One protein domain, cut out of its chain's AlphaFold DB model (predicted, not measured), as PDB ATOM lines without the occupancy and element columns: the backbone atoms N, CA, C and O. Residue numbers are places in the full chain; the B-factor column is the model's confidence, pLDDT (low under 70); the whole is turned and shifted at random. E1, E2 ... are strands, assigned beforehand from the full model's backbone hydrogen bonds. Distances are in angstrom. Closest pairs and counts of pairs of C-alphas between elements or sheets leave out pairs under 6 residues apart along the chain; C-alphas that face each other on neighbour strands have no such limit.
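This is residues 330 to 340 and 350 to 449 of the 590 residues of an uncharacterized protein of Ferrovibrio terrae (UniProt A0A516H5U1). The chain winds in stacked turns, a flattened solenoid: it runs out along one parallel sheet, E1, E3, E5, E7 and E9, and back along a second, E2, E4, E6, E8 and E10, so that the two sheets lie face to face as a sandwich. Successive turns add their strands side by side, and the second sheet is twisted, with a much longer E4 and E6 among its strands and a short strand at each edge. The printed part has 111 residues, no named helix and ten strands, E1 to E10 in order along the chain; the class is all strand, and both sheets are parallel throughout. The whole is compact, with a radius of gyration of the C-alphas of 12.5 A, and rounded, with spans of 35 by 30 by 22 A.

E1 holds residues 330 to 334, and its first C-alpha, that of Asp 330, is at (163.756, 177.827, 237.902). After the cut come E2, residues 350 to 352, and E3, residues 359 to 363. E4, residues 375 to 383, measures 24.3 A from first to last C-alpha and bends by 51 degrees at residue 379. E5 holds residues 386 to 390. E6, residues 396 to 405, is the longest strand by residues and measures 26.9 A from C-alpha 396 at (171.623, 170.712, 220.387) to C-alpha 405. E7 holds residues 409 to 413. E8, residues 421 to 427, measures 15.2 A, and E9 holds residues 431 to 435. E10, residues 443 to 445, ends with C-alpha 445 at (178.664, 180.110, 217.876).

One sheet runs E1, E3, E5, E7, E9, with E1 and E9 as edge strands. E1 and E3 are parallel at 3 degrees, with N 332 and O 360 at 2.9 A. E3 and E5 are parallel at 11 degrees, with N 363 and O 389 within hydrogen-bond range at 2.8 A. E5 and E7, also at 11 degrees, have N 387 and O 409 at 2.8 A, and E7 and E9, at 9 degrees, have N 413 and O 434 at 2.8 A. The other sheet runs E2, E4, E6, E8, E10, with E2 and E10 as edge strands. E2 and E4 are parallel at 33 degrees, with N 381 and O 351 at 2.8 A. E4 and E6, at 9 degrees, have N 378 and O 398 at 2.9 A. E6 and E8, at 26 degrees, have N 397 and O 421 at 2.8 A, and E8 and E10, at 24 degrees, have N 422 and O 443 at 2.8 A. The parts of the two sheets that face each other are 8.9 A apart centre to centre, and their best planes stand 24 degrees apart. Among the closest C-alphas between the sheets are Ile 351 of E2 and Ser 360 of E3, 6.1 A apart, and Gly 410 of E7 and Asn 427 of E8, 6.3 A apart. E8 and E9 meet only through their link, while E9 and E10 are apart.

The two C-alphas farthest apart in the printed part, those of Ser 338 and Pro 449, are 39.3 A apart. Residues 341 to 349 are not printed, and C-alphas 340 and 350 are 25.1 A apart across this cut. Of the links that are printed whole, E3 to E4 is long, with 11 residues between the strands. The mean pLDDT of the printed part is 88.1; residues 368, 407 and 444 to 449 are under 70.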
ATOM      1  N   ASP A 330     163.322 178.355 239.190       94.75
ATOM      2  CA  ASP A 330     163.756 177.827 237.902       94.75
ATOM      3  C   ASP A 330     162.582 177.812 236.908       94.75
ATOM      4  O   ASP A 330     161.446 177.483 237.250       94.75
ATOM      5  N   GLY A 331     162.844 178.141 235.642       96.56
ATOM      6  CA  GLY A 331     161.816 178.089 234.599       96.56
ATOM      7  C   GLY A 331     161.531 176.648 234.174       96.56
ATOM      8  O   GLY A 331     160.497 176.066 234.505       96.56
ATOM      9  N   VAL A 332     162.464 176.054 233.429       98.38
ATOM     10  CA  VAL A 332     162.369 174.672 232.941       98.38
ATOM     11  C   VAL A 332     163.569 173.864 233.419       98.38
ATOM     12  O   VAL A 332     164.714 174.209 233.125       98.38
ATOM     13  N   VAL A 333     163.310 172.751 234.103       98.00
ATOM     14  CA  VAL A 333     164.338 171.872 234.669       98.00
ATOM     15  C   VAL A 333     164.259 170.484 234.044       98.00
ATOM     16  O   VAL A 333     163.301 169.740 234.255       98.00
ATOM     17  N   LEU A 334     165.302 170.106 233.308       98.25
ATOM     18  CA  LEU A 334     165.549 168.730 232.887       98.25
ATOM     19  C   LEU A 334     166.434 168.064 233.942       98.25
ATOM     20  O   LEU A 334     167.634 168.327 233.996       98.25
ATOM     21  N   GLU A 335     165.859 167.244 234.818       95.81
ATOM     22  CA  GLU A 335     166.587 166.654 235.942       95.81
ATOM     23  C   GLU A 335     167.401 165.425 235.512       95.81
ATOM     24  O   GLU A 335     166.945 164.573 234.745       95.81
ATOM     25  N   ASN A 336     168.612 165.285 236.057       92.56
ATOM     26  CA  ASN A 336     169.329 164.016 236.000       92.56
ATOM     27  C   ASN A 336     168.642 163.003 236.930       92.56
ATOM     28  O   ASN A 336     168.932 162.964 238.122       92.56
ATOM     29  N   GLY A 337     167.758 162.169 236.382       88.62
ATOM     30  CA  GLY A 337     167.159 161.050 237.116       88.62
ATOM     31  C   GLY A 337     167.951 159.746 236.991       88.62
ATOM     32  O   GLY A 337     169.138 159.731 236.655       88.62
ATOM     33  N   SER A 338     167.284 158.620 237.256       91.62
ATOM     34  CA  SER A 338     167.874 157.280 237.100       91.62
ATOM     35  C   SER A 338     167.693 156.698 235.688       91.62
ATOM     36  O   SER A 338     168.259 155.647 235.374       91.62
ATOM     37  N   HIS A 339     166.988 157.431 234.822       96.12
ATOM     38  CA  HIS A 339     166.772 157.162 233.402       96.12
ATOM     39  C   HIS A 339     167.062 158.413 232.563       96.12
ATOM     40  O   HIS A 339     167.342 159.486 233.102       96.12
ATOM     41  N   ASP A 340     167.033 158.259 231.242       96.88
ATOM     42  CA  ASP A 340     167.429 159.317 230.317       96.88
ATOM     43  C   ASP A 340     166.267 160.249 229.955       96.88
ATOM     44  O   ASP A 340     165.124 159.818 229.783       96.88
ATOM     45  N   GLY A 350     159.040 181.661 225.331       90.00
ATOM     46  CA  GLY A 350     159.390 182.726 226.263       90.00
ATOM     47  C   GLY A 350     159.548 182.190 227.678       90.00
ATOM     48  O   GLY A 350     158.584 181.750 228.294       90.00
ATOM     49  N   ILE A 351     160.768 182.252 228.200       95.19
ATOM     50  CA  ILE A 351     161.064 182.019 229.612       95.19
ATOM     51  C   ILE A 351     161.557 183.341 230.195       95.19
ATOM     52  O   ILE A 351     162.567 183.866 229.722       95.19
ATOM     53  N   HIS A 352     160.838 183.919 231.153       92.31
ATOM     54  CA  HIS A 352     161.177 185.242 231.681       92.31
ATOM     55  C   HIS A 352     160.760 185.436 233.134       92.31
ATOM     56  O   HIS A 352     159.972 184.659 233.662       92.31
ATOM     57  N   ASP A 353     161.320 186.465 233.771       90.06
ATOM     58  CA  ASP A 353     160.998 186.875 235.145       90.06
ATOM     59  C   ASP A 353     161.232 185.791 236.209       90.06
ATOM     60  O   ASP A 353     160.566 185.761 237.239       90.06
ATOM     61  N   GLN A 354     162.207 184.900 235.993       91.75
ATOM     62  CA  GLN A 354     162.626 183.985 237.058       91.75
ATOM     63  C   GLN A 354     163.209 184.761 238.239       91.75
ATOM     64  O   GLN A 354     163.851 185.802 238.059       91.75
ATOM     65  N   GLN A 355     163.026 184.225 239.445       89.50
ATOM     66  CA  GLN A 355     163.506 184.872 240.659       89.50
ATOM     67  C   GLN A 355     165.040 185.033 240.646       89.50
ATOM     68  O   GLN A 355     165.759 184.187 240.096       89.50
ATOM     69  N   PRO A 356     165.576 186.105 241.265       88.69
ATOM     70  CA  PRO A 356     167.015 186.344 241.307       88.69
ATOM     71  C   PRO A 356     167.798 185.140 241.848       88.69
ATOM     72  O   PRO A 356     167.478 184.594 242.902       88.69
ATOM     73  N   GLY A 357     168.865 184.753 241.144       86.19
ATOM     74  CA  GLY A 357     169.677 183.573 241.476       86.19
ATOM     75  C   GLY A 357     169.152 182.238 240.931       86.19
ATOM     76  O   GLY A 357     169.846 181.229 241.060       86.19
ATOM     77  N   GLY A 358     167.981 182.239 240.295       91.31
ATOM     78  CA  GLY A 358     167.403 181.099 239.597       91.31
ATOM     79  C   GLY A 358     168.058 180.752 238.255       91.31
ATOM     80  O   GLY A 358     169.058 181.355 237.840       91.31
ATOM     81  N   VAL A 359     167.479 179.779 237.545       94.75
ATOM     82  CA  VAL A 359     167.883 179.390 236.185       94.75
ATOM     83  C   VAL A 359     166.670 179.304 235.257       94.75
ATOM     84  O   VAL A 359     165.754 178.519 235.485       94.75
ATOM     85  N   SER A 360     166.673 180.052 234.150       96.06
ATOM     86  CA  SER A 360     165.551 180.012 233.196       96.06
ATOM     87  C   SER A 360     165.418 178.637 232.526       96.06
ATOM     88  O   SER A 360     164.330 178.062 232.504       96.06
ATOM     89  N   LEU A 361     166.517 178.063 232.032       97.50
ATOM     90  CA  LEU A 361     166.554 176.702 231.496       97.50
ATOM     91  C   LEU A 361     167.739 175.922 232.062       97.50
ATOM     92  O   LEU A 361     168.896 176.266 231.818       97.50
ATOM     93  N   ARG A 362     167.458 174.813 232.743       97.44
ATOM     94  CA  ARG A 362     168.469 173.886 233.247       97.44
ATOM     95  C   ARG A 362     168.430 172.568 232.471       97.44
ATOM     96  O   ARG A 362     167.467 171.807 232.552       97.44
ATOM     97  N   VAL A 363     169.497 172.282 231.728       97.62
ATOM     98  CA  VAL A 363     169.689 171.059 230.934       97.62
ATOM     99  C   VAL A 363     170.578 170.094 231.718       97.62
ATOM    100  O   VAL A 363     171.795 170.039 231.528       97.62
ATOM    101  N   GLY A 364     169.959 169.335 232.619       96.44
ATOM    102  CA  GLY A 364     170.639 168.500 233.609       96.44
ATOM    103  C   GLY A 364     170.890 169.244 234.922       96.44
ATOM    104  O   GLY A 364     171.134 170.442 234.920       96.44
ATOM    105  N   THR A 365     170.845 168.535 236.048       93.75
ATOM    106  CA  THR A 365     171.027 169.063 237.416       93.75
ATOM    107  C   THR A 365     172.298 168.562 238.100       93.75
ATOM    108  O   THR A 365     172.681 169.079 239.149       93.75
ATOM    109  N   ALA A 366     172.943 167.535 237.546       87.31
ATOM    110  CA  ALA A 366     174.121 166.915 238.137       87.31
ATOM    111  C   ALA A 366     174.990 166.223 237.080       87.31
ATOM    112  O   ALA A 366     174.586 165.999 235.935       87.31
ATOM    113  N   SER A 367     176.175 165.786 237.504       71.38
ATOM    114  CA  SER A 367     177.041 164.927 236.701       71.38
ATOM    115  C   SER A 367     176.345 163.598 236.395       71.38
ATOM    116  O   SER A 367     175.961 162.873 237.313       71.38
ATOM    117  N   GLY A 368     176.190 163.255 235.115       68.12
ATOM    118  CA  GLY A 368     175.629 161.954 234.732       68.12
ATOM    119  C   GLY A 368     175.267 161.788 233.259       68.12
ATOM    120  O   GLY A 368     175.021 160.665 232.840       68.12
ATOM    121  N   GLY A 369     175.230 162.866 232.467       78.62
ATOM    122  CA  GLY A 369     175.007 162.788 231.015       78.62
ATOM    123  C   GLY A 369     173.680 162.141 230.590       78.62
ATOM    124  O   GLY A 369     173.565 161.691 229.454       78.62
ATOM    125  N   ARG A 370     172.690 162.060 231.490       91.50
ATOM    126  CA  ARG A 370     171.380 161.424 231.241       91.50
ATOM    127  C   ARG A 370     170.381 162.352 230.561       91.50
ATOM    128  O   ARG A 370     169.413 161.892 229.975       91.50
ATOM    129  N   VAL A 371     170.640 163.657 230.595       97.81
ATOM    130  CA  VAL A 371     169.974 164.627 229.721       97.81
ATOM    131  C   VAL A 371     170.825 164.756 228.465       97.81
ATOM    132  O   VAL A 371     171.859 165.432 228.479       97.81
ATOM    133  N   ASN A 372     170.449 164.030 227.412       95.69
ATOM    134  CA  ASN A 372     171.278 163.907 226.219       95.69
ATOM    135  C   ASN A 372     170.501 163.847 224.909       95.69
ATOM    136  O   ASN A 372     169.332 163.490 224.892       95.69
ATOM    137  N   ALA A 373     171.162 164.182 223.799       92.94
ATOM    138  CA  ALA A 373     170.601 164.057 222.451       92.94
ATOM    139  C   ALA A 373     169.230 164.741 222.262       92.94
ATOM    140  O   ALA A 373     168.422 164.308 221.438       92.94
ATOM    141  N   ASN A 374     168.956 165.810 223.015       95.00
ATOM    142  CA  ASN A 374     167.749 166.614 222.850       95.00
ATOM    143  C   ASN A 374     168.006 167.773 221.882       95.00
ATOM    144  O   ASN A 374     169.113 168.313 221.816       95.00
ATOM    145  N   PHE A 375     166.966 168.176 221.157       93.19
ATOM    146  CA  PHE A 375     166.938 169.421 220.402       93.19
ATOM    147  C   PHE A 375     166.098 170.445 221.163       93.19
ATOM    148  O   PHE A 375     164.901 170.239 221.350       93.19
ATOM    149  N   ILE A 376     166.715 171.542 221.587       97.88
ATOM    150  CA  ILE A 376     166.075 172.575 222.400       97.88
ATOM    151  C   ILE A 376     166.195 173.910 221.666       97.88
ATOM    152  O   ILE A 376     167.304 174.339 221.360       97.88
ATOM    153  N   ASP A 377     165.065 174.551 221.375       94.44
ATOM    154  CA  ASP A 377     164.981 175.919 220.854       94.44
ATOM    155  C   ASP A 377     164.367 176.809 221.942       94.44
ATOM    156  O   ASP A 377     163.217 176.585 222.326       94.44
ATOM    157  N   ALA A 378     165.145 177.750 222.484       95.75
ATOM    158  CA  ALA A 378     164.791 178.505 223.687       95.75
ATOM    159  C   ALA A 378     164.882 180.030 223.506       95.75
ATOM    160  O   ALA A 378     165.951 180.577 223.231       95.75
ATOM    161  N   GLY A 379     163.770 180.728 223.730       95.50
ATOM    162  CA  GLY A 379     163.719 182.170 223.953       95.50
ATOM    163  C   GLY A 379     163.728 182.477 225.450       95.50
ATOM    164  O   GLY A 379     162.846 182.029 226.181       95.50
ATOM    165  N   VAL A 380     164.730 183.228 225.909       94.44
ATOM    166  CA  VAL A 380     164.924 183.549 227.328       94.44
ATOM    167  C   VAL A 380     165.105 185.050 227.516       94.44
ATOM    168  O   VAL A 380     165.962 185.651 226.870       94.44
ATOM    169  N   ASN A 381     164.361 185.635 228.450       93.12
ATOM    170  CA  ASN A 381     164.612 186.976 228.964       93.12
ATOM    171  C   ASN A 381     165.145 186.854 230.395       93.12
ATOM    172  O   ASN A 381     164.393 186.668 231.349       93.12
ATOM    173  N   ALA A 382     166.464 186.920 230.517       87.38
ATOM    174  CA  ALA A 382     167.196 186.742 231.757       87.38
ATOM    175  C   ALA A 382     167.219 188.030 232.596       87.38
ATOM    176  O   ALA A 382     167.535 189.111 232.080       87.38
ATOM    177  N   THR A 383     166.958 187.886 233.895       86.56
ATOM    178  CA  THR A 383     166.907 188.963 234.893       86.56
ATOM    179  C   THR A 383     167.624 188.491 236.158       86.56
ATOM    180  O   THR A 383     167.107 187.636 236.866       86.56
ATOM    181  N   ASP A 384     168.836 188.999 236.424       85.19
ATOM    182  CA  ASP A 384     169.658 188.616 237.599       85.19
ATOM    183  C   ASP A 384     169.799 187.091 237.830       85.19
ATOM    184  O   ASP A 384     169.839 186.593 238.960       85.19
ATOM    185  N   ASN A 385     169.878 186.331 236.737       85.94
ATOM    186  CA  ASN A 385     169.869 184.874 236.753       85.94
ATOM    187  C   ASN A 385     170.822 184.272 235.698       85.94
ATOM    188  O   ASN A 385     171.462 184.980 234.908       85.94
ATOM    189  N   THR A 386     170.939 182.940 235.700       93.88
ATOM    190  CA  THR A 386     171.573 182.206 234.592       93.88
ATOM    191  C   THR A 386     170.503 181.848 233.569       93.88
ATOM    192  O   THR A 386     169.537 181.163 233.898       93.88
ATOM    193  N   ALA A 387     170.666 182.285 232.322       95.25
ATOM    194  CA  ALA A 387     169.667 182.038 231.289       95.25
ATOM    195  C   ALA A 387     169.609 180.547 230.925       95.25
ATOM    196  O   ALA A 387     168.545 179.934 230.953       95.25
ATOM    197  N   ILE A 388     170.758 179.940 230.614       95.94
ATOM    198  CA  ILE A 388     170.848 178.512 230.308       95.94
ATOM    199  C   ILE A 388     172.002 177.891 231.087       95.94
ATOM    200  O   ILE A 388     173.162 178.242 230.887       95.94
ATOM    201  N   GLU A 389     171.694 176.918 231.934       96.19
ATOM    202  CA  GLU A 389     172.686 176.077 232.597       96.19
ATOM    203  C   GLU A 389     172.691 174.684 231.969       96.19
ATOM    204  O   GLU A 389     171.636 174.088 231.752       96.19
ATOM    205  N   VAL A 390     173.875 174.142 231.693       96.69
ATOM    206  CA  VAL A 390     174.022 172.841 231.035       96.69
ATOM    207  C   VAL A 390     174.953 171.949 231.839       96.69
ATOM    208  O   VAL A 390     176.118 172.275 232.041       96.69
ATOM    209  N   HIS A 391     174.437 170.795 232.254       96.81
ATOM    210  CA  HIS A 391     175.198 169.665 232.804       96.81
ATOM    211  C   HIS A 391     175.136 168.434 231.892       96.81
ATOM    212  O   HIS A 391     175.964 167.533 232.028       96.81
ATOM    213  N   GLY A 392     174.124 168.369 231.018       95.12
ATOM    214  CA  GLY A 392     173.895 167.292 230.059       95.12
ATOM    215  C   GLY A 392     174.924 167.248 228.929       95.12
ATOM    216  O   GLY A 392     175.812 168.094 228.839       95.12
ATOM    217  N   LYS A 393     174.794 166.260 228.042       93.88
ATOM    218  CA  LYS A 393     175.737 166.030 226.937       93.88
ATOM    219  C   LYS A 393     175.044 165.805 225.605       93.88
ATOM    220  O   LYS A 393     173.885 165.413 225.583       93.88
ATOM    221  N   ASP A 394     175.744 166.005 224.496       93.12
ATOM    222  CA  ASP A 394     175.230 165.716 223.147       93.12
ATOM    223  C   ASP A 394     173.913 166.447 222.794       93.12
ATOM    224  O   ASP A 394     173.204 166.052 221.866       93.12
ATOM    225  N   ASN A 395     173.536 167.503 223.525       94.88
ATOM    226  CA  ASN A 395     172.322 168.263 223.235       94.88
ATOM    227  C   ASN A 395     172.602 169.301 222.148       94.88
ATOM    228  O   ASN A 395     173.682 169.889 222.093       94.88
ATOM    229  N   LYS A 396     171.605 169.575 221.306       93.69
ATOM    230  CA  LYS A 396     171.623 170.712 220.387       93.69
ATOM    231  C   LYS A 396     170.723 171.808 220.941       93.69
ATOM    232  O   LYS A 396     169.512 171.629 221.011       93.69
ATOM    233  N   ILE A 397     171.323 172.937 221.303       95.38
ATOM    234  CA  ILE A 397     170.647 174.061 221.946       95.38
ATOM    235  C   ILE A 397     170.739 175.277 221.027       95.38
ATOM    236  O   ILE A 397     171.811 175.842 220.805       95.38
ATOM    237  N   ARG A 398     169.596 175.682 220.488       91.75
ATOM    238  CA  ARG A 398     169.410 176.947 219.788       91.75
ATOM    239  C   ARG A 398     168.773 177.927 220.759       91.75
ATOM    240  O   ARG A 398     167.817 177.561 221.434       91.75
ATOM    241  N   ALA A 399     169.309 179.138 220.871       91.44
ATOM    242  CA  ALA A 399     168.755 180.088 221.830       91.44
ATOM    243  C   ALA A 399     168.806 181.545 221.385       91.44
ATOM    244  O   ALA A 399     169.721 181.983 220.684       91.44
ATOM    245  N   PHE A 400     167.823 182.297 221.859       91.69
ATOM    246  CA  PHE A 400     167.762 183.747 221.819       91.69
ATOM    247  C   PHE A 400     167.665 184.248 223.259       91.69
ATOM    248  O   PHE A 400     166.653 184.027 223.916       91.69
ATOM    249  N   ILE A 401     168.729 184.885 223.751       92.12
ATOM    250  CA  ILE A 401     168.813 185.346 225.138       92.12
ATOM    251  C   ILE A 401     168.850 186.875 225.170       92.12
ATOM    252  O   ILE A 401     169.804 187.503 224.687       92.12
ATOM    253  N   GLU A 402     167.822 187.475 225.759       91.56
ATOM    254  CA  GLU A 402     167.811 188.877 226.162       91.56
ATOM    255  C   GLU A 402     168.238 189.004 227.621       91.56
ATOM    256  O   GLU A 402     167.859 188.192 228.456       91.56
ATOM    257  N   ALA A 403     169.019 190.034 227.933       86.38
ATOM    258  CA  ALA A 403     169.306 190.420 229.306       86.38
ATOM    259  C   ALA A 403     168.489 191.671 229.611       86.38
ATOM    260  O   ALA A 403     168.720 192.712 228.992       86.38
ATOM    261  N   GLN A 404     167.516 191.561 230.512       80.62
ATOM    262  CA  GLN A 404     166.637 192.684 230.836       80.62
ATOM    263  C   GLN A 404     167.241 193.602 231.898       80.62
ATOM    264  O   GLN A 404     167.115 194.823 231.806       80.62
ATOM    265  N   SER A 405     167.947 193.039 232.876       70.88
ATOM    266  CA  SER A 405     168.660 193.789 233.909       70.88
ATOM    267  C   SER A 405     169.668 192.890 234.634       70.88
ATOM    268  O   SER A 405     169.674 191.668 234.459       70.88
ATOM    269  N   GLY A 406     170.539 193.502 235.440       70.50
ATOM    270  CA  GLY A 406     171.323 192.745 236.409       70.50
ATOM    271  C   GLY A 406     172.596 192.062 235.899       70.50
ATOM    272  O   GLY A 406     173.051 192.297 234.775       70.50
ATOM    273  N   THR A 407     173.194 191.218 236.748       69.75
ATOM    274  CA  THR A 407     174.357 190.387 236.374       69.75
ATOM    275  C   THR A 407     173.862 189.058 235.828       69.75
ATOM    276  O   THR A 407     173.599 188.122 236.575       69.75
ATOM    277  N   THR A 408     173.730 188.981 234.508       82.50
ATOM    278  CA  THR A 408     173.231 187.781 233.826       82.50
ATOM    279  C   THR A 408     174.366 186.963 233.222       82.50
ATOM    280  O   THR A 408     175.265 187.509 232.563       82.50
ATOM    281  N   VAL A 409     174.297 185.645 233.422       89.81
ATOM    282  CA  VAL A 409     175.099 184.652 232.696       89.81
ATOM    283  C   VAL A 409     174.233 184.086 231.576       89.81
ATOM    284  O   VAL A 409     173.136 183.604 231.833       89.81
ATOM    285  N   GLY A 410     174.712 184.145 230.334       92.06
ATOM    286  CA  GLY A 410     173.976 183.622 229.185       92.06
ATOM    287  C   GLY A 410     173.957 182.097 229.191       92.06
ATOM    288  O   GLY A 410     172.928 181.483 229.445       92.06
ATOM    289  N   VAL A 411     175.106 181.472 228.945       93.38
ATOM    290  CA  VAL A 411     175.251 180.012 229.005       93.38
ATOM    291  C   VAL A 411     176.290 179.640 230.052       93.38
ATOM    292  O   VAL A 411     177.429 180.095 229.979       93.38
ATOM    293  N   HIS A 412     175.925 178.784 231.002       93.69
ATOM    294  CA  HIS A 412     176.855 178.181 231.954       93.69
ATOM    295  C   HIS A 412     177.010 176.691 231.664       93.69
ATOM    296  O   HIS A 412     176.120 175.892 231.950       93.69
ATOM    297  N   LEU A 413     178.155 176.308 231.103       93.44
ATOM    298  CA  LEU A 413     178.531 174.911 230.915       93.44
ATOM    299  C   LEU A 413     179.194 174.414 232.192       93.44
ATOM    300  O   LEU A 413     180.236 174.922 232.595       93.44
ATOM    301  N   ARG A 414     178.578 173.439 232.850       95.00
ATOM    302  CA  ARG A 414     179.082 172.857 234.094       95.00
ATOM    303  C   ARG A 414     180.102 171.759 233.802       95.00
ATOM    304  O   ARG A 414     180.264 171.331 232.664       95.00
ATOM    305  N   ALA A 415     180.782 171.278 234.841       93.44
ATOM    306  CA  ALA A 415     181.917 170.355 234.720       93.44
ATOM    307  C   ALA A 415     181.639 169.084 233.893       93.44
ATOM    308  O   ALA A 415     182.562 168.579 233.254       93.44
ATOM    309  N   SER A 416     180.396 168.588 233.904       93.62
ATOM    310  CA  SER A 416     179.955 167.394 233.168       93.62
ATOM    311  C   SER A 416     179.342 167.673 231.795       93.62
ATOM    312  O   SER A 416     178.886 166.731 231.150       93.62
ATOM    313  N   ALA A 417     179.248 168.937 231.379       93.44
ATOM    314  CA  ALA A 417     178.737 169.272 230.061       93.44
ATOM    315  C   ALA A 417     179.736 168.817 229.000       93.44
ATOM    316  O   ALA A 417     180.883 169.258 229.013       93.44
ATOM    317  N   GLU A 418     179.303 167.969 228.075       89.88
ATOM    318  CA  GLU A 418     180.185 167.360 227.074       89.88
ATOM    319  C   GLU A 418     179.520 167.364 225.699       89.88
ATOM    320  O   GLU A 418     178.337 167.037 225.569       89.88
ATOM    321  N   ASN A 419     180.282 167.718 224.663       87.44
ATOM    322  CA  ASN A 419     179.873 167.614 223.259       87.44
ATOM    323  C   ASN A 419     178.487 168.229 222.934       87.44
ATOM    324  O   ASN A 419     177.782 167.793 222.017       87.44
ATOM    325  N   ASN A 420     178.054 169.246 223.683       91.56
ATOM    326  CA  ASN A 420     176.834 169.977 223.353       91.56
ATOM    327  C   ASN A 420     177.098 170.923 222.177       91.56
ATOM    328  O   ASN A 420     178.211 171.417 221.990       91.56
ATOM    329  N   ARG A 421     176.059 171.187 221.382       89.12
ATOM    330  CA  ARG A 421     176.116 172.067 220.212       89.12
ATOM    331  C   ARG A 421     175.227 173.281 220.399       89.12
ATOM    332  O   ARG A 421     174.010 173.132 220.501       89.12
ATOM    333  N   PHE A 422     175.819 174.465 220.350       89.00
ATOM    334  CA  PHE A 422     175.131 175.733 220.558       89.00
ATOM    335  C   PHE A 422     174.980 176.536 219.262       89.00
ATOM    336  O   PHE A 422     175.945 176.794 218.541       89.00
ATOM    337  N   GLU A 423     173.754 176.982 218.997       87.31
ATOM    338  CA  GLU A 423     173.420 177.976 217.976       87.31
ATOM    339  C   GLU A 423     172.774 179.178 218.673       87.31
ATOM    340  O   GLU A 423     171.554 179.250 218.833       87.31
ATOM    341  N   MET A 424     173.590 180.118 219.151       84.31
ATOM    342  CA  MET A 424     173.062 181.316 219.802       84.31
ATOM    343  C   MET A 424     172.693 182.348 218.733       84.31
ATOM    344  O   MET A 424     173.561 182.950 218.102       84.31
ATOM    345  N   LEU A 425     171.396 182.573 218.542       83.38
ATOM    346  CA  LEU A 425     170.862 183.607 217.651       83.38
ATOM    347  C   LEU A 425     171.107 185.011 218.216       83.38
ATOM    348  O   LEU A 425     171.319 185.964 217.468       83.38
ATOM    349  N   LYS A 426     171.076 185.128 219.546       84.75
ATOM    350  CA  LYS A 426     171.384 186.333 220.321       84.75
ATOM    351  C   LYS A 426     171.796 185.917 221.728       84.75
ATOM    352  O   LYS A 426     171.226 184.978 222.278       84.75
ATOM    353  N   ASN A 427     172.743 186.640 222.309       88.81
ATOM    354  CA  ASN A 427     173.055 186.561 223.729       88.81
ATOM    355  C   ASN A 427     173.470 187.953 224.210       88.81
ATOM    356  O   ASN A 427     174.561 188.424 223.895       88.81
ATOM    357  N   ALA A 428     172.553 188.636 224.893       88.62
ATOM    358  CA  ALA A 428     172.772 189.987 225.406       88.62
ATOM    359  C   ALA A 428     173.286 190.010 226.858       88.62
ATOM    360  O   ALA A 428     173.381 191.087 227.445       88.62
ATOM    361  N   CYS A 429     173.601 188.851 227.446       86.31
ATOM    362  CA  CYS A 429     174.042 188.754 228.833       86.31
ATOM    363  C   CYS A 429     175.409 189.395 229.069       86.31
ATOM    364  O   CYS A 429     176.292 189.376 228.210       86.31
ATOM    365  N   THR A 430     175.595 189.917 230.283       84.44
ATOM    366  CA  THR A 430     176.859 190.553 230.701       84.44
ATOM    367  C   THR A 430     178.035 189.582 230.669       84.44
ATOM    368  O   THR A 430     179.141 189.960 230.287       84.44
ATOM    369  N   THR A 431     177.776 188.316 231.007       84.69
ATOM    370  CA  THR A 431     178.699 187.198 230.823       84.69
ATOM    371  C   THR A 431     178.064 186.226 229.830       84.69
ATOM    372  O   THR A 431     177.269 185.381 230.240       84.69
ATOM    373  N   PRO A 432     178.354 186.332 228.520       85.06
ATOM    374  CA  PRO A 432     177.674 185.520 227.515       85.06
ATOM    375  C   PRO A 432     177.853 184.018 227.736       85.06
ATOM    376  O   PRO A 432     176.892 183.264 227.595       85.06
ATOM    377  N   VAL A 433     179.062 183.584 228.106       86.44
ATOM    378  CA  VAL A 433     179.375 182.176 228.374       86.44
ATOM    379  C   VAL A 433     180.330 182.057 229.549       86.44
ATOM    380  O   VAL A 433     181.345 182.749 229.594       86.44
ATOM    381  N   THR A 434     180.026 181.127 230.446       88.12
ATOM    382  CA  THR A 434     180.967 180.565 231.415       88.12
ATOM    383  C   THR A 434     181.118 179.086 231.099       88.12
ATOM    384  O   THR A 434     180.133 178.350 231.128       88.12
ATOM    385  N   ASP A 435     182.331 178.651 230.769       87.12
ATOM    386  CA  ASP A 435     182.609 177.248 230.477       87.12
ATOM    387  C   ASP A 435     183.485 176.634 231.568       87.12
ATOM    388  O   ASP A 435     184.707 176.793 231.556       87.12
ATOM    389  N   ASP A 436     182.857 175.886 232.474       87.94
ATOM    390  CA  ASP A 436     183.497 175.079 233.514       87.94
ATOM    391  C   ASP A 436     183.617 173.599 233.112       87.94
ATOM    392  O   ASP A 436     184.100 172.798 233.910       87.94
ATOM    393  N   SER A 437     183.221 173.213 231.890       86.94
ATOM    394  CA  SER A 437     183.281 171.818 231.433       86.94
ATOM    395  C   SER A 437     184.694 171.252 231.519       86.94
ATOM    396  O   SER A 437     185.676 171.951 231.271       86.94
ATOM    397  N   THR A 438     184.819 169.983 231.894       84.25
ATOM    398  CA  THR A 438     186.143 169.363 232.060       84.25
ATOM    399  C   THR A 438     186.812 169.118 230.709       84.25
ATOM    400  O   THR A 438     188.018 169.306 230.564       84.25
ATOM    401  N   THR A 439     186.023 168.706 229.718       79.69
ATOM    402  CA  THR A 439     186.477 168.297 228.384       79.69
ATOM    403  C   THR A 439     186.734 169.469 227.445       79.69
ATOM    404  O   THR A 439     187.532 169.322 226.523       79.69
ATOM    405  N   LYS A 440     186.088 170.625 227.673       78.06
ATOM    406  CA  LYS A 440     186.144 171.804 226.788       78.06
ATOM    407  C   LYS A 440     185.780 171.481 225.331       78.06
ATOM    408  O   LYS A 440     186.275 172.122 224.411       78.06
ATOM    409  N   ASP A 441     184.917 170.486 225.122       76.00
ATOM    410  CA  ASP A 441     184.506 169.973 223.806       76.00
ATOM    411  C   ASP A 441     183.079 170.397 223.404       76.00
ATOM    412  O   ASP A 441     182.499 169.875 222.451       76.00
ATOM    413  N   ASN A 442     182.502 171.362 224.122       83.25
ATOM    414  CA  ASN A 442     181.208 171.951 223.799       83.25
ATOM    415  C   ASN A 442     181.366 172.980 222.670       83.25
ATOM    416  O   ASN A 442     182.016 174.014 222.829       83.25
ATOM    417  N   TYR A 443     180.730 172.713 221.533       71.88
ATOM    418  CA  TYR A 443     180.917 173.464 220.295       71.88
ATOM    419  C   TYR A 443     179.786 174.468 220.069       71.88
ATOM    420  O   TYR A 443     178.615 174.143 220.258       71.88
ATOM    421  N   GLY A 444     180.081 175.663 219.562       68.56
ATOM    422  CA  GLY A 444     179.018 176.534 219.067       68.56
ATOM    423  C   GLY A 444     179.393 177.989 218.864       68.56
ATOM    424  O   GLY A 444     180.323 178.523 219.464       68.56
ATOM    425  N   MET A 445     178.607 178.660 218.020       58.94
ATOM    426  CA  MET A 445     178.664 180.110 217.876       58.94
ATOM    427  C   MET A 445     177.953 180.727 219.078       58.94
ATOM    428  O   MET A 445     176.747 180.966 219.053       58.94
ATOM    429  N   TYR A 446     178.695 180.945 220.157       61.06
ATOM    430  CA  TYR A 446     178.215 181.703 221.301       61.06
ATOM    431  C   TYR A 446     178.142 183.172 220.891       61.06
ATOM    432  O   TYR A 446     179.167 183.763 220.566       61.06
ATOM    433  N   ALA A 447     176.936 183.732 220.800       45.66
ATOM    434  CA  ALA A 447     176.685 185.002 220.128       45.66
ATOM    435  C   ALA A 447     177.629 186.112 220.628       45.66
ATOM    436  O   ALA A 447     177.521 186.620 221.739       45.66
ATOM    437  N   GLY A 448     178.570 186.436 219.749       53.09
ATOM    438  CA  GLY A 448     179.668 187.380 219.878       53.09
ATOM    439  C   GLY A 448     180.591 187.114 218.682       53.09
ATOM    440  O   GLY A 448     180.785 185.949 218.325       53.09
ATOM    441  N   PRO A 449     181.100 188.132 217.966       55.78
ATOM    442  CA  PRO A 449     181.981 187.874 216.833       55.78
ATOM    443  C   PRO A 449     183.194 187.073 217.320       55.78
ATOM    444  O   PRO A 449     183.890 187.532 218.224       55.78
TER     445      PRO A 449